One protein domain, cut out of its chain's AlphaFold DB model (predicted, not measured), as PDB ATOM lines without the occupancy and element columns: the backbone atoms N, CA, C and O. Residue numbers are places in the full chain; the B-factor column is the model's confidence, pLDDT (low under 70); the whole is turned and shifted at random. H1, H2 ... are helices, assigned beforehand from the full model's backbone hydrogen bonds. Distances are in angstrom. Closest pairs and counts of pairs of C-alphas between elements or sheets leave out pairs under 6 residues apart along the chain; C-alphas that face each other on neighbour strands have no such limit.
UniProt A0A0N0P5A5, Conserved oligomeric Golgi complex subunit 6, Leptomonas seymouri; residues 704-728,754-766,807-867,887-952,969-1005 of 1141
ATOM      1  N   LEU A 704     -37.274 -29.331  33.662       76.38
ATOM      2  CA  LEU A 704     -37.020 -29.437  32.217       76.38
ATOM      3  C   LEU A 704     -37.102 -30.893  31.694       76.38
ATOM      4  O   LEU A 704     -36.850 -31.152  30.517       76.38
ATOM      5  N   ASP A 705     -37.520 -31.857  32.530       74.56
ATOM      6  CA  ASP A 705     -37.618 -33.285  32.160       74.56
ATOM      7  C   ASP A 705     -38.603 -33.532  30.999       74.56
ATOM      8  O   ASP A 705     -38.402 -34.401  30.146       74.56
ATOM      9  N   SER A 706     -39.688 -32.756  30.959       75.00
ATOM     10  CA  SER A 706     -40.726 -32.802  29.924       75.00
ATOM     11  C   SER A 706     -40.251 -32.215  28.598       75.00
ATOM     12  O   SER A 706     -40.390 -32.871  27.561       75.00
ATOM     13  N   THR A 707     -39.609 -31.041  28.607       71.69
ATOM     14  CA  THR A 707     -39.059 -30.421  27.392       71.69
ATOM     15  C   THR A 707     -37.939 -31.282  26.811       71.69
ATOM     16  O   THR A 707     -38.010 -31.640  25.632       71.69
ATOM     17  N   ALA A 708     -36.986 -31.745  27.628       74.00
ATOM     18  CA  ALA A 708     -35.967 -32.712  27.205       74.00
ATOM     19  C   ALA A 708     -36.592 -34.031  26.701       74.00
ATOM     20  O   ALA A 708     -36.205 -34.561  25.652       74.00
ATOM     21  N   GLY A 709     -37.611 -34.546  27.396       70.25
ATOM     22  CA  GLY A 709     -38.327 -35.768  27.033       70.25
ATOM     23  C   GLY A 709     -39.080 -35.685  25.699       70.25
ATOM     24  O   GLY A 709     -39.090 -36.663  24.945       70.25
ATOM     25  N   VAL A 710     -39.692 -34.543  25.374       70.75
ATOM     26  CA  VAL A 710     -40.367 -34.295  24.085       70.75
ATOM     27  C   VAL A 710     -39.346 -34.062  22.966       70.75
ATOM     28  O   VAL A 710     -39.494 -34.628  21.876       70.75
ATOM     29  N   VAL A 711     -38.271 -33.317  23.236       70.50
ATOM     30  CA  VAL A 711     -37.161 -33.098  22.291       70.50
ATOM     31  C   VAL A 711     -36.543 -34.435  21.860       70.50
ATOM     32  O   VAL A 711     -36.515 -34.736  20.665       70.50
ATOM     33  N   HIS A 712     -36.167 -35.309  22.803       68.31
ATOM     34  CA  HIS A 712     -35.597 -36.625  22.479       68.31
ATOM     35  C   HIS A 712     -36.555 -37.541  21.692       68.31
ATOM     36  O   HIS A 712     -36.094 -38.354  20.880       68.31
ATOM     37  N   ARG A 713     -37.882 -37.434  21.880       69.88
ATOM     38  CA  ARG A 713     -38.887 -38.199  21.103       69.88
ATOM     39  C   ARG A 713     -39.014 -37.731  19.660       69.88
ATOM     40  O   ARG A 713     -39.305 -38.552  18.789       69.88
ATOM     41  N   THR A 714     -38.817 -36.442  19.415       72.06
ATOM     42  CA  THR A 714     -39.162 -35.789  18.152       72.06
ATOM     43  C   THR A 714     -38.212 -36.228  17.036       72.06
ATOM     44  O   THR A 714     -37.099 -35.730  16.884       72.06
ATOM     45  N   ALA A 715     -38.665 -37.197  16.235       65.62
ATOM     46  CA  ALA A 715     -37.888 -37.812  15.161       65.62
ATOM     47  C   ALA A 715     -37.237 -36.819  14.168       65.62
ATOM     48  O   ALA A 715     -36.070 -37.049  13.847       65.62
ATOM     49  N   PRO A 716     -37.897 -35.734  13.696       65.94
ATOM     50  CA  PRO A 716     -37.225 -34.750  12.848       65.94
ATOM     51  C   PRO A 716     -36.098 -34.005  13.582       65.94
ATOM     52  O   PRO A 716     -34.999 -33.957  13.041       65.94
ATOM     53  N   LEU A 717     -36.295 -33.539  14.827       68.62
ATOM     54  CA  LEU A 717     -35.221 -32.902  15.617       68.62
ATOM     55  C   LEU A 717     -34.003 -33.819  15.760       68.62
ATOM     56  O   LEU A 717     -32.881 -33.401  15.488       68.62
ATOM     57  N   ARG A 718     -34.217 -35.097  16.102       69.75
ATOM     58  CA  ARG A 718     -33.115 -36.061  16.259       69.75
ATOM     59  C   ARG A 718     -32.348 -36.296  14.952       69.75
ATOM     60  O   ARG A 718     -31.126 -36.412  14.985       69.75
ATOM     61  N   ARG A 719     -33.049 -36.355  13.809       65.12
ATOM     62  CA  ARG A 719     -32.434 -36.490  12.473       65.12
ATOM     63  C   ARG A 719     -31.624 -35.247  12.107       65.12
ATOM     64  O   ARG A 719     -30.461 -35.383  11.740       65.12
ATOM     65  N   LEU A 720     -32.207 -34.060  12.272       65.62
ATOM     66  CA  LEU A 720     -31.555 -32.779  11.995       65.62
ATOM     67  C   LEU A 720     -30.303 -32.582  12.862       65.62
ATOM     68  O   LEU A 720     -29.237 -32.294  12.325       65.62
ATOM     69  N   ALA A 721     -30.388 -32.858  14.167       65.62
ATOM     70  CA  ALA A 721     -29.241 -32.827  15.072       65.62
ATOM     71  C   ALA A 721     -28.129 -33.800  14.632       65.62
ATOM     72  O   ALA A 721     -26.966 -33.408  14.549       65.62
ATOM     73  N   SER A 722     -28.472 -35.046  14.268       62.94
ATOM     74  CA  SER A 722     -27.478 -35.998  13.745       62.94
ATOM     75  C   SER A 722     -26.860 -35.558  12.412       62.94
ATOM     76  O   SER A 722     -25.671 -35.780  12.198       62.94
ATOM     77  N   SER A 723     -27.625 -34.881  11.549       59.69
ATOM     78  CA  SER A 723     -27.119 -34.343  10.282       59.69
ATOM     79  C   SER A 723     -26.190 -33.148  10.495       59.69
ATOM     80  O   SER A 723     -25.163 -33.064   9.829       59.69
ATOM     81  N   ASN A 724     -26.494 -32.257  11.446       62.34
ATOM     82  CA  ASN A 724     -25.604 -31.147  11.792       62.34
ATOM     83  C   ASN A 724     -24.277 -31.677  12.367       62.34
ATOM     84  O   ASN A 724     -23.208 -31.272  11.924       62.34
ATOM     85  N   VAL A 725     -24.316 -32.650  13.287       58.94
ATOM     86  CA  VAL A 725     -23.093 -33.293  13.812       58.94
ATOM     87  C   VAL A 725     -22.248 -33.900  12.684       58.94
ATOM     88  O   VAL A 725     -21.048 -33.636  12.629       58.94
ATOM     89  N   LEU A 726     -22.861 -34.636  11.749       53.50
ATOM     90  CA  LEU A 726     -22.155 -35.198  10.592       53.50
ATOM     91  C   LEU A 726     -21.531 -34.106   9.707       53.50
ATOM     92  O   LEU A 726     -20.337 -34.181   9.412       53.50
ATOM     93  N   ASN A 727     -22.286 -33.061   9.356       54.91
ATOM     94  CA  ASN A 727     -21.797 -31.957   8.523       54.91
ATOM     95  C   ASN A 727     -20.632 -31.201   9.189       54.91
ATOM     96  O   ASN A 727     -19.631 -30.923   8.530       54.91
ATOM     97  N   ASN A 728     -20.704 -30.945  10.501       55.81
ATOM     98  CA  ASN A 728     -19.599 -30.341  11.253       55.81
ATOM     99  C   ASN A 728     -18.346 -31.237  11.252       55.81
ATOM    100  O   ASN A 728     -17.237 -30.736  11.069       55.81
ATOM    101  N   TYR A 754     -29.702 -24.654  12.383       68.38
ATOM    102  CA  TYR A 754     -30.059 -25.761  11.487       68.38
ATOM    103  C   TYR A 754     -31.565 -26.087  11.481       68.38
ATOM    104  O   TYR A 754     -32.099 -26.476  10.438       68.38
ATOM    105  N   ILE A 755     -32.274 -25.895  12.599       70.25
ATOM    106  CA  ILE A 755     -33.743 -26.018  12.652       70.25
ATOM    107  C   ILE A 755     -34.384 -24.856  11.890       70.25
ATOM    108  O   ILE A 755     -35.316 -25.086  11.115       70.25
ATOM    109  N   LEU A 756     -33.878 -23.628  12.066       67.25
ATOM    110  CA  LEU A 756     -34.348 -22.477  11.290       67.25
ATOM    111  C   LEU A 756     -34.137 -22.695   9.787       67.25
ATOM    112  O   LEU A 756     -35.099 -22.554   9.038       67.25
ATOM    113  N   HIS A 757     -32.936 -23.115   9.365       64.06
ATOM    114  CA  HIS A 757     -32.626 -23.363   7.951       64.06
ATOM    115  C   HIS A 757     -33.580 -24.385   7.313       64.06
ATOM    116  O   HIS A 757     -34.165 -24.115   6.263       64.06
ATOM    117  N   PHE A 758     -33.794 -25.530   7.977       67.62
ATOM    118  CA  PHE A 758     -34.720 -26.568   7.513       67.62
ATOM    119  C   PHE A 758     -36.171 -26.076   7.436       67.62
ATOM    120  O   PHE A 758     -36.892 -26.418   6.501       67.62
ATOM    121  N   LEU A 759     -36.618 -25.262   8.397       65.69
ATOM    122  CA  LEU A 759     -37.965 -24.698   8.343       65.69
ATOM    123  C   LEU A 759     -38.107 -23.669   7.213       65.69
ATOM    124  O   LEU A 759     -39.153 -23.674   6.573       65.69
ATOM    125  N   THR A 760     -37.083 -22.857   6.920       61.53
ATOM    126  CA  THR A 760     -37.115 -21.889   5.807       61.53
ATOM    127  C   THR A 760     -37.058 -22.534   4.421       61.53
ATOM    128  O   THR A 760     -37.817 -22.121   3.544       61.53
ATOM    129  N   SER A 761     -36.218 -23.554   4.197       62.56
ATOM    130  CA  SER A 761     -36.140 -24.204   2.877       62.56
ATOM    131  C   SER A 761     -37.425 -24.981   2.566       62.56
ATOM    132  O   SER A 761     -38.014 -24.830   1.492       62.56
ATOM    133  N   MET A 762     -37.954 -25.722   3.547       61.94
ATOM    134  CA  MET A 762     -39.163 -26.530   3.363       61.94
ATOM    135  C   MET A 762     -40.461 -25.719   3.215       61.94
ATOM    136  O   MET A 762     -41.438 -26.266   2.691       61.94
ATOM    137  N   THR A 763     -40.513 -24.449   3.645       55.38
ATOM    138  CA  THR A 763     -41.694 -23.590   3.429       55.38
ATOM    139  C   THR A 763     -41.762 -22.957   2.043       55.38
ATOM    140  O   THR A 763     -42.874 -22.645   1.617       55.38
ATOM    141  N   TYR A 764     -40.636 -22.793   1.333       51.59
ATOM    142  CA  TYR A 764     -40.594 -22.029   0.075       51.59
ATOM    143  C   TYR A 764     -40.088 -22.799  -1.159       51.59
ATOM    144  O   TYR A 764     -40.467 -22.427  -2.266       51.59
ATOM    145  N   GLY A 765     -39.375 -23.924  -1.001       49.03
ATOM    146  CA  GLY A 765     -39.148 -24.896  -2.083       49.03
ATOM    147  C   GLY A 765     -37.685 -25.205  -2.413       49.03
ATOM    148  O   GLY A 765     -36.781 -24.426  -2.136       49.03
ATOM    149  N   GLU A 766     -37.471 -26.374  -3.026       45.97
ATOM    150  CA  GLU A 766     -36.145 -26.934  -3.341       45.97
ATOM    151  C   GLU A 766     -35.445 -26.215  -4.515       45.97
ATOM    152  O   GLU A 766     -34.224 -26.290  -4.630       45.97
ATOM    153  N   LEU A 807     -43.721 -35.754   2.037       54.59
ATOM    154  CA  LEU A 807     -43.487 -36.326   3.370       54.59
ATOM    155  C   LEU A 807     -42.637 -35.397   4.253       54.59
ATOM    156  O   LEU A 807     -42.931 -35.227   5.439       54.59
ATOM    157  N   GLN A 808     -41.626 -34.746   3.677       63.03
ATOM    158  CA  GLN A 808     -40.780 -33.769   4.355       63.03
ATOM    159  C   GLN A 808     -41.558 -32.494   4.701       63.03
ATOM    160  O   GLN A 808     -41.482 -32.058   5.850       63.03
ATOM    161  N   ARG A 809     -42.386 -31.953   3.791       65.38
ATOM    162  CA  ARG A 809     -43.285 -30.813   4.082       65.38
ATOM    163  C   ARG A 809     -44.253 -31.122   5.224       65.38
ATOM    164  O   ARG A 809     -44.397 -30.301   6.128       65.38
ATOM    165  N   HIS A 810     -44.857 -32.312   5.248       65.81
ATOM    166  CA  HIS A 810     -45.666 -32.741   6.393       65.81
ATOM    167  C   HIS A 810     -44.829 -32.858   7.676       65.81
ATOM    168  O   HIS A 810     -45.253 -32.366   8.719       65.81
ATOM    169  N   SER A 811     -43.606 -33.396   7.606       68.31
ATOM    170  CA  SER A 811     -42.711 -33.462   8.772       68.31
ATOM    171  C   SER A 811     -42.282 -32.084   9.298       68.31
ATOM    172  O   SER A 811     -42.121 -31.927  10.506       68.31
ATOM    173  N   ALA A 812     -42.160 -31.074   8.426       66.00
ATOM    174  CA  ALA A 812     -41.875 -29.688   8.794       66.00
ATOM    175  C   ALA A 812     -43.104 -29.000   9.420       66.00
ATOM    176  O   ALA A 812     -42.972 -28.268  10.401       66.00
ATOM    177  N   GLN A 813     -44.313 -29.281   8.919       71.19
ATOM    178  CA  GLN A 813     -45.568 -28.815   9.525       71.19
ATOM    179  C   GLN A 813     -45.808 -29.434  10.913       71.19
ATOM    180  O   GLN A 813     -46.180 -28.709  11.840       71.19
ATOM    181  N   ASP A 814     -45.539 -30.734  11.075       72.00
ATOM    182  CA  ASP A 814     -45.573 -31.433  12.365       72.00
ATOM    183  C   ASP A 814     -44.485 -30.908  13.315       72.00
ATOM    184  O   ASP A 814     -44.777 -30.624  14.476       72.00
ATOM    185  N   LEU A 815     -43.250 -30.711  12.835       73.38
ATOM    186  CA  LEU A 815     -42.153 -30.132  13.620       73.38
ATOM    187  C   LEU A 815     -42.509 -28.730  14.126       73.38
ATOM    188  O   LEU A 815     -42.388 -28.471  15.322       73.38
ATOM    189  N   ARG A 816     -43.013 -27.852  13.248       70.94
ATOM    190  CA  ARG A 816     -43.531 -26.526  13.621       70.94
ATOM    191  C   ARG A 816     -44.604 -26.644  14.701       70.94
ATOM    192  O   ARG A 816     -44.541 -25.943  15.705       70.94
ATOM    193  N   ARG A 817     -45.577 -27.544  14.522       73.56
ATOM    194  CA  ARG A 817     -46.658 -27.749  15.493       73.56
ATOM    195  C   ARG A 817     -46.124 -28.195  16.856       73.56
ATOM    196  O   ARG A 817     -46.553 -27.652  17.869       73.56
ATOM    197  N   VAL A 818     -45.185 -29.140  16.889       73.12
ATOM    198  CA  VAL A 818     -44.552 -29.625  18.126       73.12
ATOM    199  C   VAL A 818     -43.730 -28.521  18.798       73.12
ATOM    200  O   VAL A 818     -43.884 -28.315  20.001       73.12
ATOM    201  N   LEU A 819     -42.931 -27.758  18.045       71.94
ATOM    202  CA  LEU A 819     -42.164 -26.625  18.576       71.94
ATOM    203  C   LEU A 819     -43.086 -25.577  19.220       71.94
ATOM    204  O   LEU A 819     -42.934 -25.275  20.404       71.94
ATOM    205  N   THR A 820     -44.082 -25.087  18.477       72.19
ATOM    206  CA  THR A 820     -45.000 -24.028  18.931       72.19
ATOM    207  C   THR A 820     -45.949 -24.478  20.049       72.19
ATOM    208  O   THR A 820     -46.311 -23.657  20.885       72.19
ATOM    209  N   GLN A 821     -46.370 -25.751  20.102       74.50
ATOM    210  CA  GLN A 821     -47.367 -26.217  21.087       74.50
ATOM    211  C   GLN A 821     -46.759 -26.888  22.335       74.50
ATOM    212  O   GLN A 821     -47.399 -26.854  23.392       74.50
ATOM    213  N   LEU A 822     -45.564 -27.495  22.233       69.38
ATOM    214  CA  LEU A 822     -45.014 -28.408  23.253       69.38
ATOM    215  C   LEU A 822     -43.571 -28.122  23.718       69.38
ATOM    216  O   LEU A 822     -43.198 -28.664  24.754       69.38
ATOM    217  N   ILE A 823     -42.755 -27.346  22.987       69.75
ATOM    218  CA  ILE A 823     -41.317 -27.170  23.311       69.75
ATOM    219  C   ILE A 823     -40.943 -25.716  23.634       69.75
ATOM    220  O   ILE A 823     -40.197 -25.487  24.580       69.75
ATOM    221  N   LEU A 824     -41.411 -24.745  22.844       72.88
ATOM    222  CA  LEU A 824     -41.046 -23.330  23.002       72.88
ATOM    223  C   LEU A 824     -41.827 -22.579  24.100       72.88
ATOM    224  O   LEU A 824     -41.223 -21.718  24.742       72.88
ATOM    225  N   PRO A 825     -43.126 -22.850  24.359       76.94
ATOM    226  CA  PRO A 825     -43.807 -22.305  25.536       76.94
ATOM    227  C   PRO A 825     -43.141 -22.775  26.846       76.94
ATOM    228  O   PRO A 825     -42.518 -23.838  26.844       76.94
ATOM    229  N   PRO A 826     -43.315 -22.059  27.975       74.31
ATOM    230  CA  PRO A 826     -42.774 -22.497  29.264       74.31
ATOM    231  C   PRO A 826     -43.284 -23.901  29.625       74.31
ATOM    232  O   PRO A 826     -44.436 -24.252  29.325       74.31
ATOM    233  N   SER A 827     -42.413 -24.708  30.247       79.50
ATOM    234  CA  SER A 827     -42.724 -26.100  30.583       79.50
ATOM    235  C   SER A 827     -43.908 -26.171  31.557       79.50
ATOM    236  O   SER A 827     -44.071 -25.280  32.399       79.50
ATOM    237  N   PRO A 828     -44.768 -27.202  31.468       77.88
ATOM    238  CA  PRO A 828     -45.884 -27.343  32.399       77.88
ATOM    239  C   PRO A 828     -45.420 -27.513  33.850       77.88
ATOM    240  O   PRO A 828     -46.136 -27.123  34.769       77.88
ATOM    241  N   GLU A 829     -44.206 -28.016  34.058       82.19
ATOM    242  CA  GLU A 829     -43.513 -28.052  35.341       82.19
ATOM    243  C   GLU A 829     -43.241 -26.649  35.902       82.19
ATOM    244  O   GLU A 829     -43.570 -26.375  37.057       82.19
ATOM    245  N   ILE A 830     -42.690 -25.747  35.082       83.62
ATOM    246  CA  ILE A 830     -42.444 -24.349  35.462       83.62
ATOM    247  C   ILE A 830     -43.771 -23.611  35.672       83.62
ATOM    248  O   ILE A 830     -43.900 -22.878  36.644       83.62
ATOM    249  N   LEU A 831     -44.793 -23.851  34.845       84.38
ATOM    250  CA  LEU A 831     -46.129 -23.269  35.048       84.38
ATOM    251  C   LEU A 831     -46.782 -23.741  36.360       84.38
ATOM    252  O   LEU A 831     -47.338 -22.922  37.097       84.38
ATOM    253  N   ALA A 832     -46.675 -25.033  36.689       84.31
ATOM    254  CA  ALA A 832     -47.149 -25.572  37.963       84.31
ATOM    255  C   ALA A 832     -46.413 -24.916  39.145       84.31
ATOM    256  O   ALA A 832     -47.045 -24.427  40.084       84.31
ATOM    257  N   TYR A 833     -45.085 -24.817  39.062       87.62
ATOM    258  CA  TYR A 833     -44.256 -24.145  40.061       87.62
ATOM    259  C   TYR A 833     -44.623 -22.659  40.235       87.62
ATOM    260  O   TYR A 833     -44.854 -22.206  41.355       87.62
ATOM    261  N   CYS A 834     -44.767 -21.915  39.135       86.44
ATOM    262  CA  CYS A 834     -45.205 -20.519  39.138       86.44
ATOM    263  C   CYS A 834     -46.581 -20.342  39.795       86.44
ATOM    264  O   CYS A 834     -46.797 -19.359  40.503       86.44
ATOM    265  N   SER A 835     -47.506 -21.296  39.629       88.31
ATOM    266  CA  SER A 835     -48.811 -21.236  40.301       88.31
ATOM    267  C   SER A 835     -48.707 -21.388  41.827       88.31
ATOM    268  O   SER A 835     -49.416 -20.687  42.553       88.31
ATOM    269  N   VAL A 836     -47.776 -22.221  42.315       88.12
ATOM    270  CA  VAL A 836     -47.466 -22.377  43.748       88.12
ATOM    271  C   VAL A 836     -46.753 -21.140  44.294       88.12
ATOM    272  O   VAL A 836     -47.123 -20.664  45.362       88.12
ATOM    273  N   LEU A 837     -45.810 -20.550  43.554       89.31
ATOM    274  CA  LEU A 837     -45.149 -19.301  43.952       89.31
ATOM    275  C   LEU A 837     -46.149 -18.131  44.054       89.31
ATOM    276  O   LEU A 837     -46.170 -17.433  45.068       89.31
ATOM    277  N   LYS A 838     -47.052 -17.970  43.075       88.94
ATOM    278  CA  LYS A 838     -48.144 -16.979  43.156       88.94
ATOM    279  C   LYS A 838     -49.123 -17.264  44.308       88.94
ATOM    280  O   LYS A 838     -49.775 -16.335  44.776       88.94
ATOM    281  N   ALA A 839     -49.266 -18.513  44.765       88.75
ATOM    282  CA  ALA A 839     -50.049 -18.839  45.962       88.75
ATOM    283  C   ALA A 839     -49.304 -18.449  47.250       88.75
ATOM    284  O   ALA A 839     -49.847 -17.689  48.045       88.75
ATOM    285  N   VAL A 840     -48.042 -18.869  47.390       88.12
ATOM    286  CA  VAL A 840     -47.154 -18.528  48.517       88.12
ATOM    287  C   VAL A 840     -47.074 -17.016  48.745       88.12
ATOM    288  O   VAL A 840     -47.243 -16.571  49.876       88.12
ATOM    289  N   LEU A 841     -46.899 -16.216  47.688       86.62
ATOM    290  CA  LEU A 841     -46.871 -14.751  47.798       86.62
ATOM    291  C   LEU A 841     -48.209 -14.179  48.306       86.62
ATOM    292  O   LEU A 841     -48.220 -13.302  49.168       86.62
ATOM    293  N   ARG A 842     -49.350 -14.708  47.840       88.06
ATOM    294  CA  ARG A 842     -50.683 -14.286  48.310       88.06
ATOM    295  C   ARG A 842     -50.964 -14.674  49.763       88.06
ATOM    296  O   ARG A 842     -51.631 -13.915  50.465       88.06
ATOM    297  N   ASP A 843     -50.472 -15.820  50.219       85.56
ATOM    298  CA  ASP A 843     -50.651 -16.254  51.607       85.56
ATOM    299  C   ASP A 843     -49.666 -15.547  52.561       85.56
ATOM    300  O   ASP A 843     -50.043 -15.217  53.684       85.56
ATOM    301  N   ALA A 844     -48.453 -15.206  52.104       84.19
ATOM    302  CA  ALA A 844     -47.509 -14.354  52.838       84.19
ATOM    303  C   ALA A 844     -48.036 -12.921  53.044       84.19
ATOM    304  O   ALA A 844     -47.952 -12.402  54.156       84.19
ATOM    305  N   ALA A 845     -48.652 -12.313  52.022       83.75
ATOM    306  CA  ALA A 845     -49.295 -10.999  52.146       83.75
ATOM    307  C   ALA A 845     -50.368 -10.988  53.254       83.75
ATOM    308  O   ALA A 845     -50.302 -10.196  54.191       83.75
ATOM    309  N   ARG A 846     -51.293 -11.958  53.216       85.06
ATOM    310  CA  ARG A 846     -52.354 -12.114  54.229       85.06
ATOM    311  C   ARG A 846     -51.810 -12.332  55.640       85.06
ATOM    312  O   ARG A 846     -52.421 -11.886  56.608       85.06
ATOM    313  N   GLN A 847     -50.698 -13.053  55.771       83.44
ATOM    314  CA  GLN A 847     -50.039 -13.263  57.057       83.44
ATOM    315  C   GLN A 847     -49.444 -11.951  57.594       83.44
ATOM    316  O   GLN A 847     -49.573 -11.685  58.789       83.44
ATOM    317  N   ALA A 848     -48.844 -11.125  56.729       79.75
ATOM    318  CA  ALA A 848     -48.318  -9.813  57.099       79.75
ATOM    319  C   ALA A 848     -49.435  -8.873  57.586       79.75
ATOM    320  O   ALA A 848     -49.328  -8.346  58.695       79.75
ATOM    321  N   ASP A 849     -50.542  -8.762  56.840       83.00
ATOM    322  CA  ASP A 849     -51.735  -7.998  57.247       83.00
ATOM    323  C   ASP A 849     -52.244  -8.437  58.633       83.00
ATOM    324  O   ASP A 849     -52.548  -7.624  59.513       83.00
ATOM    325  N   LEU A 850     -52.326  -9.756  58.845       83.44
ATOM    326  CA  LEU A 850     -52.856 -10.352  60.068       83.44
ATOM    327  C   LEU A 850     -51.919 -10.126  61.264       83.44
ATOM    328  O   LEU A 850     -52.392  -9.764  62.343       83.44
ATOM    329  N   LEU A 851     -50.604 -10.284  61.084       79.94
ATOM    330  CA  LEU A 851     -49.612 -10.004  62.125       79.94
ATOM    331  C   LEU A 851     -49.531  -8.508  62.452       79.94
ATOM    332  O   LEU A 851     -49.459  -8.158  63.630       79.94
ATOM    333  N   GLN A 852     -49.653  -7.620  61.462       79.62
ATOM    334  CA  GLN A 852     -49.754  -6.177  61.689       79.62
ATOM    335  C   GLN A 852     -51.018  -5.824  62.496       79.62
ATOM    336  O   GLN A 852     -50.948  -5.040  63.447       79.62
ATOM    337  N   ALA A 853     -52.160  -6.447  62.187       82.12
ATOM    338  CA  ALA A 853     -53.405  -6.265  62.934       82.12
ATOM    339  C   ALA A 853     -53.339  -6.823  64.372       82.12
ATOM    340  O   ALA A 853     -53.912  -6.226  65.288       82.12
ATOM    341  N   VAL A 854     -52.630  -7.936  64.598       80.19
ATOM    342  CA  VAL A 854     -52.349  -8.477  65.944       80.19
ATOM    343  C   VAL A 854     -51.437  -7.533  66.728       80.19
ATOM    344  O   VAL A 854     -51.792  -7.142  67.840       80.19
ATOM    345  N   ALA A 855     -50.325  -7.094  66.135       73.56
ATOM    346  CA  ALA A 855     -49.380  -6.168  66.759       73.56
ATOM    347  C   ALA A 855     -50.047  -4.843  67.151       73.56
ATOM    348  O   ALA A 855     -49.794  -4.301  68.227       73.56
ATOM    349  N   GLN A 856     -50.948  -4.332  66.307       80.50
ATOM    350  CA  GLN A 856     -51.703  -3.121  66.609       80.50
ATOM    351  C   GLN A 856     -52.700  -3.326  67.761       80.50
ATOM    352  O   GLN A 856     -52.851  -2.432  68.590       80.50
ATOM    353  N   LYS A 857     -53.340  -4.500  67.865       79.19
ATOM    354  CA  LYS A 857     -54.189  -4.846  69.021       79.19
ATOM    355  C   LYS A 857     -53.381  -4.977  70.313       79.19
ATOM    356  O   LYS A 857     -53.828  -4.464  71.333       79.19
ATOM    357  N   GLN A 858     -52.206  -5.609  70.262       75.69
ATOM    358  CA  GLN A 858     -51.302  -5.739  71.411       75.69
ATOM    359  C   GLN A 858     -50.865  -4.358  71.919       75.69
ATOM    360  O   GLN A 858     -51.172  -4.023  73.055       75.69
ATOM    361  N   ARG A 859     -50.344  -3.481  71.046       74.88
ATOM    362  CA  ARG A 859     -49.984  -2.091  71.406       74.88
ATOM    363  C   ARG A 859     -51.130  -1.303  72.053       74.88
ATOM    364  O   ARG A 859     -50.891  -0.497  72.947       74.88
ATOM    365  N   VAL A 860     -52.369  -1.502  71.593       76.62
ATOM    366  CA  VAL A 860     -53.560  -0.861  72.181       76.62
ATOM    367  C   VAL A 860     -53.905  -1.460  73.549       76.62
ATOM    368  O   VAL A 860     -54.288  -0.712  74.446       76.62
ATOM    369  N   ALA A 861     -53.735  -2.771  73.740       68.69
ATOM    370  CA  ALA A 861     -53.902  -3.425  75.038       68.69
ATOM    371  C   ALA A 861     -52.823  -2.982  76.043       68.69
ATOM    372  O   ALA A 861     -53.163  -2.623  77.169       68.69
ATOM    373  N   ASP A 862     -51.557  -2.907  75.623       63.62
ATOM    374  CA  ASP A 862     -50.437  -2.428  76.441       63.62
ATOM    375  C   ASP A 862     -50.661  -0.970  76.877       63.62
ATOM    376  O   ASP A 862     -50.568  -0.637  78.061       63.62
ATOM    377  N   ALA A 863     -51.049  -0.101  75.935       62.22
ATOM    378  CA  ALA A 863     -51.387   1.292  76.221       62.22
ATOM    379  C   ALA A 863     -52.595   1.426  77.169       62.22
ATOM    380  O   ALA A 863     -52.596   2.302  78.035       62.22
ATOM    381  N   ALA A 864     -53.602   0.554  77.048       56.50
ATOM    382  CA  ALA A 864     -54.746   0.519  77.959       56.50
ATOM    383  C   ALA A 864     -54.366   0.008  79.363       56.50
ATOM    384  O   ALA A 864     -54.848   0.556  80.354       56.50
ATOM    385  N   GLY A 865     -53.470  -0.979  79.466       50.09
ATOM    386  CA  GLY A 865     -52.933  -1.468  80.740       50.09
ATOM    387  C   GLY A 865     -52.138  -0.391  81.483       50.09
ATOM    388  O   GLY A 865     -52.383  -0.138  82.663       50.09
ATOM    389  N   VAL A 866     -51.261   0.328  80.774       48.94
ATOM    390  CA  VAL A 866     -50.532   1.486  81.325       48.94
ATOM    391  C   VAL A 866     -51.488   2.626  81.709       48.94
ATOM    392  O   VAL A 866     -51.281   3.279  82.730       48.94
ATOM    393  N   ALA A 867     -52.572   2.843  80.955       38.16
ATOM    394  CA  ALA A 867     -53.597   3.831  81.298       38.16
ATOM    395  C   ALA A 867     -54.489   3.424  82.491       38.16
ATOM    396  O   ALA A 867     -55.076   4.297  83.127       38.16
ATOM    397  N   LEU A 887     -42.544  -9.924  59.623       49.09
ATOM    398  CA  LEU A 887     -42.186 -11.253  59.115       49.09
ATOM    399  C   LEU A 887     -40.655 -11.339  59.171       49.09
ATOM    400  O   LEU A 887     -39.970 -10.467  58.619       49.09
ATOM    401  N   ARG A 888     -40.111 -12.320  59.891       56.78
ATOM    402  CA  ARG A 888     -38.659 -12.483  60.059       56.78
ATOM    403  C   ARG A 888     -38.056 -13.335  58.933       56.78
ATOM    404  O   ARG A 888     -38.719 -13.688  57.959       56.78
ATOM    405  N   THR A 889     -36.744 -13.541  59.017       61.12
ATOM    406  CA  THR A 889     -35.840 -13.997  57.946       61.12
ATOM    407  C   THR A 889     -36.348 -15.171  57.116       61.12
ATOM    408  O   THR A 889     -36.233 -15.134  55.895       61.12
ATOM    409  N   GLU A 890     -36.932 -16.189  57.743       69.69
ATOM    410  CA  GLU A 890     -37.153 -17.495  57.110       69.69
ATOM    411  C   GLU A 890     -38.174 -17.465  55.964       69.69
ATOM    412  O   GLU A 890     -37.907 -18.012  54.895       69.69
ATOM    413  N   VAL A 891     -39.310 -16.768  56.118       79.50
ATOM    414  CA  VAL A 891     -40.306 -16.648  55.031       79.50
ATOM    415  C   VAL A 891     -39.736 -15.830  53.864       79.50
ATOM    416  O   VAL A 891     -39.941 -16.187  52.701       79.50
ATOM    417  N   LYS A 892     -38.950 -14.782  54.159       76.75
ATOM    418  CA  LYS A 892     -38.241 -13.984  53.140       76.75
ATOM    419  C   LYS A 892     -37.217 -14.840  52.391       76.75
ATOM    420  O   LYS A 892     -37.191 -14.830  51.164       76.75
ATOM    421  N   GLY A 893     -36.423 -15.618  53.130       79.88
ATOM    422  CA  GLY A 893     -35.435 -16.554  52.598       79.88
ATOM    423  C   GLY A 893     -36.073 -17.616  51.708       79.88
ATOM    424  O   GLY A 893     -35.581 -17.860  50.611       79.88
ATOM    425  N   PHE A 894     -37.221 -18.175  52.106       85.25
ATOM    426  CA  PHE A 894     -37.974 -19.110  51.266       85.25
ATOM    427  C   PHE A 894     -38.441 -18.445  49.965       85.25
ATOM    428  O   PHE A 894     -38.202 -18.994  48.892       85.25
ATOM    429  N   VAL A 895     -39.049 -17.255  50.019       85.38
ATOM    430  CA  VAL A 895     -39.485 -16.521  48.812       85.38
ATOM    431  C   VAL A 895     -38.303 -16.187  47.891       85.38
ATOM    432  O   VAL A 895     -38.391 -16.404  46.678       85.38
ATOM    433  N   ARG A 896     -37.175 -15.739  48.453       86.31
ATOM    434  CA  ARG A 896     -35.930 -15.467  47.719       86.31
ATOM    435  C   ARG A 896     -35.385 -16.726  47.041       86.31
ATOM    436  O   ARG A 896     -35.090 -16.712  45.847       86.31
ATOM    437  N   ASP A 897     -35.295 -17.829  47.777       86.06
ATOM    438  CA  ASP A 897     -34.778 -19.098  47.268       86.06
ATOM    439  C   ASP A 897     -35.697 -19.695  46.182       86.06
ATOM    440  O   ASP A 897     -35.192 -20.292  45.229       86.06
ATOM    441  N   LEU A 898     -37.021 -19.477  46.255       87.81
ATOM    442  CA  LEU A 898     -37.958 -19.829  45.176       87.81
ATOM    443  C   LEU A 898     -37.699 -19.003  43.898       87.81
ATOM    444  O   LEU A 898     -37.614 -19.554  42.796       87.81
ATOM    445  N   LEU A 899     -37.534 -17.685  44.031       87.31
ATOM    446  CA  LEU A 899     -37.295 -16.780  42.900       87.31
ATOM    447  C   LEU A 899     -35.926 -17.033  42.236       87.31
ATOM    448  O   LEU A 899     -35.849 -17.142  41.008       87.31
ATOM    449  N   HIS A 900     -34.862 -17.252  43.019       86.56
ATOM    450  CA  HIS A 900     -33.566 -17.679  42.477       86.56
ATOM    451  C   HIS A 900     -33.612 -19.068  41.834       86.56
ATOM    452  O   HIS A 900     -32.859 -19.317  40.893       86.56
ATOM    453  N   MET A 901     -34.465 -19.987  42.300       85.62
ATOM    454  CA  MET A 901     -34.615 -21.300  41.666       85.62
ATOM    455  C   MET A 901     -35.150 -21.139  40.230       85.62
ATOM    456  O   MET A 901     -34.556 -21.688  39.301       85.62
ATOM    457  N   LEU A 902     -36.175 -20.300  40.012       84.81
ATOM    458  CA  LEU A 902     -36.657 -19.976  38.659       84.81
ATOM    459  C   LEU A 902     -35.563 -19.348  37.786       84.81
ATOM    460  O   LEU A 902     -35.348 -19.808  36.664       84.81
ATOM    461  N   TRP A 903     -34.833 -18.361  38.308       86.56
ATOM    462  CA  TRP A 903     -33.714 -17.725  37.601       86.56
ATOM    463  C   TRP A 903     -32.629 -18.744  37.204       86.56
ATOM    464  O   TRP A 903     -32.250 -18.821  36.034       86.56
ATOM    465  N   ARG A 904     -32.211 -19.625  38.127       85.75
ATOM    466  CA  ARG A 904     -31.255 -20.715  37.845       85.75
ATOM    467  C   ARG A 904     -31.797 -21.677  36.785       85.75
ATOM    468  O   ARG A 904     -31.053 -22.057  35.886       85.75
ATOM    469  N   SER A 905     -33.088 -22.021  36.831       80.56
ATOM    470  CA  SER A 905     -33.719 -22.886  35.821       80.56
ATOM    471  C   SER A 905     -33.741 -22.256  34.420       80.56
ATOM    472  O   SER A 905     -33.594 -22.965  33.428       80.56
ATOM    473  N   ALA A 906     -33.838 -20.924  34.323       80.69
ATOM    474  CA  ALA A 906     -33.742 -20.212  33.052       80.69
ATOM    475  C   ALA A 906     -32.312 -20.235  32.481       80.69
ATOM    476  O   ALA A 906     -32.140 -20.346  31.268       80.69
ATOM    477  N   HIS A 907     -31.282 -20.163  33.331       79.12
ATOM    478  CA  HIS A 907     -29.886 -20.307  32.902       79.12
ATOM    479  C   HIS A 907     -29.524 -21.754  32.527       79.12
ATOM    480  O   HIS A 907     -28.856 -21.957  31.512       79.12
ATOM    481  N   ALA A 908     -30.057 -22.754  33.240       76.69
ATOM    482  CA  ALA A 908     -29.857 -24.174  32.933       76.69
ATOM    483  C   ALA A 908     -30.249 -24.549  31.487       76.69
ATOM    484  O   ALA A 908     -29.593 -25.385  30.877       76.69
ATOM    485  N   VAL A 909     -31.223 -23.861  30.873       75.88
ATOM    486  CA  VAL A 909     -31.605 -24.041  29.452       75.88
ATOM    487  C   VAL A 909     -30.442 -23.805  28.466       75.88
ATOM    488  O   VAL A 909     -30.472 -24.333  27.349       75.88
ATOM    489  N   GLN A 910     -29.412 -23.032  28.838       70.38
ATOM    490  CA  GLN A 910     -28.196 -22.874  28.023       70.38
ATOM    491  C   GLN A 910     -27.157 -23.986  28.261       70.38
ATOM    492  O   GLN A 910     -26.429 -24.335  27.329       70.38
ATOM    493  N   GLU A 911     -27.099 -24.525  29.481       68.31
ATOM    494  CA  GLU A 911     -26.063 -25.454  29.963       68.31
ATOM    495  C   GLU A 911     -26.458 -26.938  29.820       68.31
ATOM    496  O   GLU A 911     -25.587 -27.800  29.681       68.31
ATOM    497  N   ASP A 912     -27.759 -27.246  29.798       67.12
ATOM    498  CA  ASP A 912     -28.305 -28.602  29.684       67.12
ATOM    499  C   ASP A 912     -27.866 -29.281  28.380       67.12
ATOM    500  O   ASP A 912     -28.412 -29.039  27.299       67.12
ATOM    501  N   GLY A 913     -26.907 -30.207  28.478       62.19
ATOM    502  CA  GLY A 913     -26.313 -30.888  27.322       62.19
ATOM    503  C   GLY A 913     -27.314 -31.626  26.417       62.19
ATOM    504  O   GLY A 913     -27.064 -31.779  25.223       62.19
ATOM    505  N   THR A 914     -28.469 -32.043  26.947       64.12
ATOM    506  CA  THR A 914     -29.563 -32.675  26.182       64.12
ATOM    507  C   THR A 914     -30.318 -31.676  25.304       64.12
ATOM    508  O   THR A 914     -30.619 -31.981  24.148       64.12
ATOM    509  N   LEU A 915     -30.586 -30.471  25.816       68.50
ATOM    510  CA  LEU A 915     -31.193 -29.369  25.067       68.50
ATOM    511  C   LEU A 915     -30.167 -28.749  24.107       68.50
ATOM    512  O   LEU A 915     -30.482 -28.498  22.943       68.50
ATOM    513  N   HIS A 916     -28.920 -28.591  24.552       69.75
ATOM    514  CA  HIS A 916     -27.814 -28.074  23.747       69.75
ATOM    515  C   HIS A 916     -27.544 -28.935  22.497       69.75
ATOM    516  O   HIS A 916     -27.340 -28.396  21.409       69.75
ATOM    517  N   ALA A 917     -27.614 -30.266  22.620       67.31
ATOM    518  CA  ALA A 917     -27.374 -31.205  21.521       67.31
ATOM    519  C   ALA A 917     -28.544 -31.371  20.526       67.31
ATOM    520  O   ALA A 917     -28.367 -32.025  19.493       67.31
ATOM    521  N   HIS A 918     -29.744 -30.857  20.826       65.31
ATOM    522  CA  HIS A 918     -30.967 -31.147  20.054       65.31
ATOM    523  C   HIS A 918     -31.854 -29.927  19.730       65.31
ATOM    524  O   HIS A 918     -32.871 -30.088  19.051       65.31
ATOM    525  N   LEU A 919     -31.486 -28.722  20.181       71.75
ATOM    526  CA  LEU A 919     -32.163 -27.465  19.848       71.75
ATOM    527  C   LEU A 919     -31.181 -26.409  19.328       71.75
ATOM    528  O   LEU A 919     -30.091 -26.242  19.873       71.75
ATOM    529  N   ASP A 920     -31.623 -25.663  18.312       71.88
ATOM    530  CA  ASP A 920     -30.995 -24.437  17.805       71.88
ATOM    531  C   ASP A 920     -30.799 -23.397  18.918       71.88
ATOM    532  O   ASP A 920     -31.628 -23.253  19.823       71.88
ATOM    533  N   ASP A 921     -29.757 -22.582  18.785       72.44
ATOM    534  CA  ASP A 921     -29.467 -21.471  19.695       72.44
ATOM    535  C   ASP A 921     -30.606 -20.432  19.835       72.44
ATOM    536  O   ASP A 921     -30.955 -20.090  20.973       72.44
ATOM    537  N   PRO A 922     -31.281 -19.990  18.750       69.12
ATOM    538  CA  PRO A 922     -32.495 -19.177  18.867       69.12
ATOM    539  C   PRO A 922     -33.662 -19.914  19.543       69.12
ATOM    540  O   PRO A 922     -34.435 -19.279  20.258       69.12
ATOM    541  N   CYS A 923     -33.793 -21.239  19.396       71.00
ATOM    542  CA  CYS A 923     -34.857 -22.000  20.069       71.00
ATOM    543  C   CYS A 923     -34.636 -22.061  21.590       71.00
ATOM    544  O   CYS A 923     -35.579 -21.847  22.352       71.00
ATOM    545  N   ARG A 924     -33.388 -22.274  22.039       77.56
ATOM    546  CA  ARG A 924     -33.013 -22.184  23.465       77.56
ATOM    547  C   ARG A 924     -33.226 -20.770  24.011       77.56
ATOM    548  O   ARG A 924     -33.798 -20.607  25.085       77.56
ATOM    549  N   SER A 925     -32.841 -19.753  23.237       75.19
ATOM    550  CA  SER A 925     -33.010 -18.338  23.601       75.19
ATOM    551  C   SER A 925     -34.486 -17.932  23.746       75.19
ATOM    552  O   SER A 925     -34.814 -17.160  24.643       75.19
ATOM    553  N   ILE A 926     -35.391 -18.476  22.915       74.88
ATOM    554  CA  ILE A 926     -36.849 -18.291  23.053       74.88
ATOM    555  C   ILE A 926     -37.374 -18.964  24.329       74.88
ATOM    556  O   ILE A 926     -38.116 -18.332  25.078       74.88
ATOM    557  N   LEU A 927     -36.978 -20.212  24.609       77.88
ATOM    558  CA  LEU A 927     -37.418 -20.928  25.815       77.88
ATOM    559  C   LEU A 927     -36.966 -20.204  27.096       77.88
ATOM    560  O   LEU A 927     -37.779 -19.971  27.988       77.88
ATOM    561  N   GLN A 928     -35.703 -19.774  27.158       82.69
ATOM    562  CA  GLN A 928     -35.181 -18.980  28.273       82.69
ATOM    563  C   GLN A 928     -35.922 -17.643  28.430       82.69
ATOM    564  O   GLN A 928     -36.305 -17.288  29.543       82.69
ATOM    565  N   TYR A 929     -36.166 -16.918  27.331       81.38
ATOM    566  CA  TYR A 929     -36.925 -15.663  27.362       81.38
ATOM    567  C   TYR A 929     -38.350 -15.869  27.900       81.38
ATOM    568  O   TYR A 929     -38.805 -15.091  28.734       81.38
ATOM    569  N   ASN A 930     -39.028 -16.944  27.489       81.69
ATOM    570  CA  ASN A 930     -40.377 -17.274  27.955       81.69
ATOM    571  C   ASN A 930     -40.419 -17.640  29.458       81.69
ATOM    572  O   ASN A 930     -41.414 -17.349  30.122       81.69
ATOM    573  N   ILE A 931     -39.355 -18.235  30.017       82.31
ATOM    574  CA  ILE A 931     -39.238 -18.508  31.465       82.31
ATOM    575  C   ILE A 931     -38.959 -17.212  32.242       82.31
ATOM    576  O   ILE A 931     -39.638 -16.933  33.230       82.31
ATOM    577  N   LEU A 932     -38.012 -16.386  31.779       82.94
ATOM    578  CA  LEU A 932     -37.697 -15.097  32.410       82.94
ATOM    579  C   LEU A 932     -38.887 -14.125  32.365       82.94
ATOM    580  O   LEU A 932     -39.128 -13.421  33.341       82.94
ATOM    581  N   TYR A 933     -39.685 -14.144  31.294       83.69
ATOM    582  CA  TYR A 933     -40.923 -13.368  31.203       83.69
ATOM    583  C   TYR A 933     -41.947 -13.769  32.280       83.69
ATOM    584  O   TYR A 933     -42.560 -12.898  32.886       83.69
ATOM    585  N   GLN A 934     -42.097 -15.066  32.580       81.62
ATOM    586  CA  GLN A 934     -42.960 -15.521  33.683       81.62
ATOM    587  C   GLN A 934     -42.420 -15.125  35.066       81.62
ATOM    588  O   GLN A 934     -43.210 -14.820  35.957       81.62
ATOM    589  N   LEU A 935     -41.096 -15.084  35.244       84.88
ATOM    590  CA  LEU A 935     -40.468 -14.575  36.467       84.88
ATOM    591  C   LEU A 935     -40.712 -13.064  36.637       84.88
ATOM    592  O   LEU A 935     -41.154 -12.641  37.703       84.88
ATOM    593  N   GLN A 936     -40.512 -12.269  35.578       83.69
ATOM    594  CA  GLN A 936     -40.818 -10.834  35.566       83.69
ATOM    595  C   GLN A 936     -42.303 -10.577  35.877       83.69
ATOM    596  O   GLN A 936     -42.610  -9.780  36.758       83.69
ATOM    597  N   GLU A 937     -43.219 -11.304  35.228       84.94
ATOM    598  CA  GLU A 937     -44.668 -11.180  35.444       84.94
ATOM    599  C   GLU A 937     -45.062 -11.420  36.918       84.94
ATOM    600  O   GLU A 937     -45.920 -10.722  37.455       84.94
ATOM    601  N   ILE A 938     -44.415 -12.376  37.598       84.00
ATOM    602  CA  ILE A 938     -44.620 -12.644  39.034       84.00
ATOM    603  C   ILE A 938     -44.086 -11.498  39.903       84.00
ATOM    604  O   ILE A 938     -44.763 -11.092  40.847       84.00
ATOM    605  N   MET A 939     -42.894 -10.981  39.595       82.38
ATOM    606  CA  MET A 939     -42.258  -9.897  40.357       82.38
ATOM    607  C   MET A 939     -42.980  -8.551  40.190       82.38
ATOM    608  O   MET A 939     -42.966  -7.740  41.114       82.38
ATOM    609  N   GLU A 940     -43.637  -8.324  39.049       84.44
ATOM    610  CA  GLU A 940     -44.477  -7.145  38.797       84.44
ATOM    611  C   GLU A 940     -45.874  -7.283  39.428       84.44
ATOM    612  O   GLU A 940     -46.351  -6.341  40.055       84.44
ATOM    613  N   GLN A 941     -46.520  -8.455  39.345       85.38
ATOM    614  CA  GLN A 941     -47.850  -8.690  39.948       85.38
ATOM    615  C   GLN A 941     -47.855  -8.704  41.485       85.38
ATOM    616  O   GLN A 941     -48.923  -8.621  42.093       85.38
ATOM    617  N   HIS A 942     -46.688  -8.850  42.113       81.50
ATOM    618  CA  HIS A 942     -46.537  -8.939  43.565       81.50
ATOM    619  C   HIS A 942     -45.480  -7.969  44.118       81.50
ATOM    620  O   HIS A 942     -44.947  -8.219  45.199       81.50
ATOM    621  N   SER A 943     -45.193  -6.861  43.420       80.25
ATOM    622  CA  SER A 943     -44.225  -5.846  43.868       80.25
ATOM    623  C   SER A 943     -44.519  -5.354  45.285       80.25
ATOM    624  O   SER A 943     -43.672  -5.514  46.150       80.25
ATOM    625  N   GLU A 944     -45.746  -4.904  45.563       76.88
ATOM    626  CA  GLU A 944     -46.176  -4.432  46.892       76.88
ATOM    627  C   GLU A 944     -45.939  -5.469  48.006       76.88
ATOM    628  O   GLU A 944     -45.620  -5.110  49.134       76.88
ATOM    629  N   VAL A 945     -46.057  -6.766  47.691       76.88
ATOM    630  CA  VAL A 945     -45.843  -7.862  48.650       76.88
ATOM    631  C   VAL A 945     -44.355  -8.132  48.864       76.88
ATOM    632  O   VAL A 945     -43.949  -8.409  49.988       76.88
ATOM    633  N   LEU A 946     -43.535  -8.043  47.816       76.69
ATOM    634  CA  LEU A 946     -42.077  -8.144  47.926       76.69
ATOM    635  C   LEU A 946     -41.512  -6.934  48.686       76.69
ATOM    636  O   LEU A 946     -40.735  -7.101  49.623       76.69
ATOM    637  N   ASP A 947     -41.987  -5.736  48.364       74.75
ATOM    638  CA  ASP A 947     -41.590  -4.491  49.010       74.75
ATOM    639  C   ASP A 947     -42.074  -4.450  50.487       74.75
ATOM    640  O   ASP A 947     -41.354  -3.944  51.346       74.75
ATOM    641  N   LEU A 948     -43.218  -5.072  50.832       71.75
ATOM    642  CA  LEU A 948     -43.667  -5.303  52.223       71.75
ATOM    643  C   LEU A 948     -42.875  -6.410  52.943       71.75
ATOM    644  O   LEU A 948     -42.632  -6.321  54.147       71.75
ATOM    645  N   LEU A 949     -42.459  -7.461  52.229       67.06
ATOM    646  CA  LEU A 949     -41.576  -8.495  52.773       67.06
ATOM    647  C   LEU A 949     -40.182  -7.936  53.082       67.06
ATOM    648  O   LEU A 949     -39.515  -8.467  53.968       67.06
ATOM    649  N   CYS A 950     -39.731  -6.879  52.407       63.31
ATOM    650  CA  CYS A 950     -38.363  -6.373  52.539       63.31
ATOM    651  C   CYS A 950     -38.241  -5.033  53.281       63.31
ATOM    652  O   CYS A 950     -37.285  -4.859  54.040       63.31
ATOM    653  N   GLY A 951     -39.204  -4.124  53.134       55.94
ATOM    654  CA  GLY A 951     -39.258  -2.857  53.861       55.94
ATOM    655  C   GLY A 951     -39.820  -2.984  55.287       55.94
ATOM    656  O   GLY A 951     -40.475  -3.957  55.648       55.94
ATOM    657  N   ALA A 952     -39.605  -2.017  56.173       41.09
ATOM    658  CA  ALA A 952     -38.512  -1.050  56.210       41.09
ATOM    659  C   ALA A 952     -38.225  -0.736  57.688       41.09
ATOM    660  O   ALA A 952     -39.156  -0.629  58.485       41.09
ATOM    661  N   ASP A 969     -29.072  -6.522  52.906       59.09
ATOM    662  CA  ASP A 969     -28.573  -7.474  51.907       59.09
ATOM    663  C   ASP A 969     -29.732  -8.047  51.073       59.09
ATOM    664  O   ASP A 969     -29.729  -7.969  49.850       59.09
ATOM    665  N   ILE A 970     -30.805  -8.505  51.728       61.12
ATOM    666  CA  ILE A 970     -31.934  -9.177  51.056       61.12
ATOM    667  C   ILE A 970     -32.757  -8.228  50.157       61.12
ATOM    668  O   ILE A 970     -33.267  -8.660  49.126       61.12
ATOM    669  N   GLN A 971     -32.883  -6.932  50.482       65.69
ATOM    670  CA  GLN A 971     -33.489  -5.974  49.536       65.69
ATOM    671  C   GLN A 971     -32.600  -5.803  48.296       65.69
ATOM    672  O   GLN A 971     -33.107  -5.733  47.176       65.69
ATOM    673  N   GLN A 972     -31.277  -5.771  48.486       74.12
ATOM    674  CA  GLN A 972     -30.326  -5.695  47.382       74.12
ATOM    675  C   GLN A 972     -30.330  -6.990  46.552       74.12
ATOM    676  O   GLN A 972     -30.297  -6.884  45.329       74.12
ATOM    677  N   ASP A 973     -30.494  -8.179  47.149       73.56
ATOM    678  CA  ASP A 973     -30.733  -9.448  46.428       73.56
ATOM    679  C   ASP A 973     -31.947  -9.331  45.481       73.56
ATOM    680  O   ASP A 973     -31.872  -9.717  44.313       73.56
ATOM    681  N   PHE A 974     -33.076  -8.779  45.946       76.38
ATOM    682  CA  PHE A 974     -34.282  -8.669  45.116       76.38
ATOM    683  C   PHE A 974     -34.185  -7.593  44.029       76.38
ATOM    684  O   PHE A 974     -34.608  -7.847  42.898       76.38
ATOM    685  N   ASP A 975     -33.613  -6.422  44.322       76.94
ATOM    686  CA  ASP A 975     -33.422  -5.367  43.317       76.94
ATOM    687  C   ASP A 975     -32.323  -5.710  42.299       76.94
ATOM    688  O   ASP A 975     -32.471  -5.401  41.112       76.94
ATOM    689  N   THR A 976     -31.261  -6.415  42.705       84.00
ATOM    690  CA  THR A 976     -30.269  -6.953  41.758       84.00
ATOM    691  C   THR A 976     -30.873  -8.057  40.900       84.00
ATOM    692  O   THR A 976     -30.735  -7.988  39.682       84.00
ATOM    693  N   LEU A 977     -31.643  -8.997  41.464       81.88
ATOM    694  CA  LEU A 977     -32.367 -10.010  40.683       81.88
ATOM    695  C   LEU A 977     -33.331  -9.368  39.667       81.88
ATOM    696  O   LEU A 977     -33.359  -9.763  38.499       81.88
ATOM    697  N   ARG A 978     -34.081  -8.338  40.081       82.56
ATOM    698  CA  ARG A 978     -34.976  -7.532  39.227       82.56
ATOM    699  C   ARG A 978     -34.193  -6.876  38.076       82.56
ATOM    700  O   ARG A 978     -34.613  -6.956  36.918       82.56
ATOM    701  N   ALA A 979     -33.023  -6.298  38.364       82.81
ATOM    702  CA  ALA A 979     -32.141  -5.697  37.362       82.81
ATOM    703  C   ALA A 979     -31.492  -6.733  36.418       82.81
ATOM    704  O   ALA A 979     -31.426  -6.498  35.209       82.81
ATOM    705  N   GLU A 980     -31.055  -7.886  36.926       84.19
ATOM    706  CA  GLU A 980     -30.438  -8.962  36.141       84.19
ATOM    707  C   GLU A 980     -31.433  -9.644  35.199       84.19
ATOM    708  O   GLU A 980     -31.101  -9.890  34.035       84.19
ATOM    709  N   VAL A 981     -32.669  -9.901  35.644       83.12
ATOM    710  CA  VAL A 981     -33.750 -10.401  34.772       83.12
ATOM    711  C   VAL A 981     -34.007  -9.402  33.638       83.12
ATOM    712  O   VAL A 981     -33.988  -9.779  32.463       83.12
ATOM    713  N   GLY A 982     -34.122  -8.106  33.950       80.38
ATOM    714  CA  GLY A 982     -34.258  -7.057  32.936       80.38
ATOM    715  C   GLY A 982     -33.065  -6.980  31.970       80.38
ATOM    716  O   GLY A 982     -33.248  -6.868  30.753       80.38
ATOM    717  N   ALA A 983     -31.832  -7.071  32.471       82.88
ATOM    718  CA  ALA A 983     -30.615  -7.008  31.660       82.88
ATOM    719  C   ALA A 983     -30.455  -8.235  30.745       82.88
ATOM    720  O   ALA A 983     -30.173  -8.084  29.549       82.88
ATOM    721  N   THR A 984     -30.688  -9.440  31.270       80.06
ATOM    722  CA  THR A 984     -30.615 -10.701  30.513       80.06
ATOM    723  C   THR A 984     -31.712 -10.784  29.455       80.06
ATOM    724  O   THR A 984     -31.404 -11.084  28.300       80.06
ATOM    725  N   MET A 985     -32.958 -10.407  29.764       79.19
ATOM    726  CA  MET A 985     -34.035 -10.334  28.766       79.19
ATOM    727  C   MET A 985     -33.732  -9.318  27.652       79.19
ATOM    728  O   MET A 985     -33.970  -9.607  26.477       79.19
ATOM    729  N   ASN A 986     -33.127  -8.168  27.972       78.75
ATOM    730  CA  ASN A 986     -32.687  -7.189  26.968       78.75
ATOM    731  C   ASN A 986     -31.449  -7.639  26.162       78.75
ATOM    732  O   ASN A 986     -31.258  -7.207  25.020       78.75
ATOM    733  N   ALA A 987     -30.597  -8.509  26.708       80.50
ATOM    734  CA  ALA A 987     -29.523  -9.162  25.955       80.50
ATOM    735  C   ALA A 987     -30.077 -10.244  25.008       80.50
ATOM    736  O   ALA A 987     -29.753 -10.238  23.817       80.50
ATOM    737  N   LEU A 988     -30.976 -11.104  25.496       76.31
ATOM    738  CA  LEU A 988     -31.644 -12.143  24.705       76.31
ATOM    739  C   LEU A 988     -32.484 -11.546  23.575       76.31
ATOM    740  O   LEU A 988     -32.368 -12.003  22.441       76.31
ATOM    741  N   ARG A 989     -33.247 -10.473  23.831       71.88
ATOM    742  CA  ARG A 989     -33.997  -9.756  22.787       71.88
ATOM    743  C   ARG A 989     -33.077  -9.259  21.669       71.88
ATOM    744  O   ARG A 989     -33.418  -9.419  20.503       71.88
ATOM    745  N   ARG A 990     -31.894  -8.716  21.992       73.81
ATOM    746  CA  ARG A 990     -30.906  -8.278  20.986       73.81
ATOM    747  C   ARG A 990     -30.282  -9.450  20.216       73.81
ATOM    748  O   ARG A 990     -30.208  -9.369  18.993       73.81
ATOM    749  N   ARG A 991     -29.903 -10.542  20.896       73.12
ATOM    750  CA  ARG A 991     -29.372 -11.778  20.273       73.12
ATOM    751  C   ARG A 991     -30.386 -12.415  19.321       73.12
ATOM    752  O   ARG A 991     -30.032 -12.782  18.203       73.12
ATOM    753  N   LEU A 992     -31.647 -12.492  19.745       70.56
ATOM    754  CA  LEU A 992     -32.757 -12.950  18.916       70.56
ATOM    755  C   LEU A 992     -32.947 -12.029  17.710       70.56
ATOM    756  O   LEU A 992     -32.971 -12.529  16.594       70.56
ATOM    757  N   LEU A 993     -33.013 -10.706  17.898       68.62
ATOM    758  CA  LEU A 993     -33.151  -9.754  16.788       68.62
ATOM    759  C   LEU A 993     -32.036  -9.903  15.740       68.62
ATOM    760  O   LEU A 993     -32.345  -9.898  14.552       68.62
ATOM    761  N   SER A 994     -30.773 -10.091  16.139       70.00
ATOM    762  CA  SER A 994     -29.676 -10.285  15.179       70.00
ATOM    763  C   SER A 994     -29.726 -11.646  14.473       70.00
ATOM    764  O   SER A 994     -29.564 -11.696  13.258       70.00
ATOM    765  N   GLN A 995     -29.996 -12.741  15.197       66.38
ATOM    766  CA  GLN A 995     -30.111 -14.083  14.601       66.38
ATOM    767  C   GLN A 995     -31.320 -14.192  13.660       66.38
ATOM    768  O   GLN A 995     -31.228 -14.796  12.591       66.38
ATOM    769  N   TRP A 996     -32.442 -13.566  14.027       67.31
ATOM    770  CA  TRP A 996     -33.617 -13.471  13.169       67.31
ATOM    771  C   TRP A 996     -33.358 -12.575  11.960       67.31
ATOM    772  O   TRP A 996     -33.631 -13.011  10.849       67.31
ATOM    773  N   ALA A 997     -32.771 -11.385  12.119       65.06
ATOM    774  CA  ALA A 997     -32.428 -10.532  10.978       65.06
ATOM    775  C   ALA A 997     -31.485 -11.237   9.982       65.06
ATOM    776  O   ALA A 997     -31.670 -11.088   8.776       65.06
ATOM    777  N   GLU A 998     -30.538 -12.057  10.450       65.19
ATOM    778  CA  GLU A 998     -29.671 -12.860   9.578       65.19
ATOM    779  C   GLU A 998     -30.433 -13.984   8.849       65.19
ATOM    780  O   GLU A 998     -30.288 -14.143   7.635       65.19
ATOM    781  N   ALA A 999     -31.283 -14.743   9.550       60.38
ATOM    782  CA  ALA A 999     -32.117 -15.775   8.921       60.38
ATOM    783  C   ALA A 999     -33.083 -15.176   7.879       60.38
ATOM    784  O   ALA A 999     -33.284 -15.740   6.803       60.38
ATOM    785  N   VAL A1000     -33.632 -13.996   8.170       62.44
ATOM    786  CA  VAL A1000     -34.541 -13.259   7.285       62.44
ATOM    787  C   VAL A1000     -33.795 -12.640   6.100       62.44
ATOM    788  O   VAL A1000     -34.305 -12.675   4.981       62.44
ATOM    789  N   ALA A1001     -32.561 -12.165   6.292       62.00
ATOM    790  CA  ALA A1001     -31.694 -11.741   5.195       62.00
ATOM    791  C   ALA A1001     -31.450 -12.881   4.195       62.00
ATOM    792  O   ALA A1001     -31.587 -12.668   2.995       62.00
ATOM    793  N   ARG A1002     -31.163 -14.099   4.679       59.81
ATOM    794  CA  ARG A1002     -30.984 -15.288   3.823       59.81
ATOM    795  C   ARG A1002     -32.280 -15.708   3.114       59.81
ATOM    796  O   ARG A1002     -32.216 -16.159   1.978       59.81
ATOM    797  N   PHE A1003     -33.443 -15.531   3.746       59.53
ATOM    798  CA  PHE A1003     -34.746 -15.824   3.135       59.53
ATOM    799  C   PHE A1003     -35.089 -14.876   1.970       59.53
ATOM    800  O   PHE A1003     -35.476 -15.342   0.901       59.53
ATOM    801  N   TYR A1004     -34.918 -13.561   2.144       58.50
ATOM    802  CA  TYR A1004     -35.204 -12.582   1.084       58.50
ATOM    803  C   TYR A1004     -34.070 -12.443   0.049       58.50
ATOM    804  O   TYR A1004     -34.326 -12.039  -1.084       58.50
ATOM    805  N   PHE A1005     -32.833 -12.806   0.407       61.00
ATOM    806  CA  PHE A1005     -31.649 -12.738  -0.459       61.00
ATOM    807  C   PHE A1005     -30.864 -14.069  -0.433       61.00
ATOM    808  O   PHE A1005     -29.766 -14.125   0.131       61.00
TER     809      PHE A1005
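This is residues 704 to 728, 754 to 766, 807 to 867, 887 to 952 and 969 to 1005 of the 1141 residues of the protein "Conserved oligomeric Golgi complex subunit 6" of Leptomonas seymouri (UniProt A0A0N0P5A5). A long rod of helices: H5, H6, H8 and H10 form an up-and-down bundle, each running against the one before it, with H8 in the middle, and residues 853 to 867 of H5 stick out at one end. At the other end H1, H2, H3 and H4 form a smaller cluster, tied to the bundle partly through H3 and H10. The 202 printed residues have ten named helices, H1 to H10, and no named strand: all helix. The whole is loose, with a radius of gyration of the C-alphas of 23.3 A, and spans 92 by 30 by 25 A.

H1, residues 705 to 713, touches residues 822 to 823 of H4, residues 807 to 823, at a shallow tilt of 4 degrees, opposite ways; their closest C-alphas, Thr 707 and Ile 823, are 5.7 A apart. H2, residues 715 to 728, touches H4 about perpendicular at 77 degrees, with C-alphas 716 and 815 closest at 6.8 A. H3, residues 754 to 764, touches H4 at a steep tilt of 52 degrees, with C-alphas 762 and 809 closest at 6.0 A. H5, residues 828 to 867, touches H6, residues 889 to 911, with its residues 830 to 844 alone; C-alphas 837 and 898 are closest at 7.3 A. H6, the hub, has a kink of 25 degrees near residue 905. H7, residues 913 to 916, only just touches H1, with 3 pairs of C-alphas within 8 A, 708 and 915 closest at 6.2 A. H8, residues 921 to 941, touches H6 at a shallow tilt of 18 degrees, opposite ways, with C-alphas 906 and 928 closest at 5.1 A. H9, residues 943 to 950, only just touches H5, with 3 pairs within 8 A, C-alphas 845 and 945 closest at 5.8 A. H10, residues 969 to 1004, touches H8 with its residues 978 to 995 alone, C-alphas 929 and 985 closest at 6.2 A. H5 and H10 are apart. Every O i to N i+4 pair is within hydrogen-bond range in H1, H2, H4, H5, H8, H9 and H10, against 6 of 7 in H3 and 16 of 19 in H6; H7 is too short for such a pair.

H1 begins at C-alpha 705, (-37.618, -33.285, 32.160). H5 is 58.5 A long, H6 31.8 A, H8 30.2 A and H10 51.5 A, ending at C-alpha 1004, (-35.204, -12.582, 1.084).

C-alphas 766 and 867 are farthest apart, 91.7 A. Four cuts leave C-alpha gaps of 11.4 A from 728 to 754, 13.7 A from 766 to 807, 29.2 A from 867 to 887 and 12.6 A from 952 to 969. Of the links printed whole, none is long. The mean pLDDT of the printed part is 73.0; 75 residues are under 70, among them 715 to 728 and 995 to 1005.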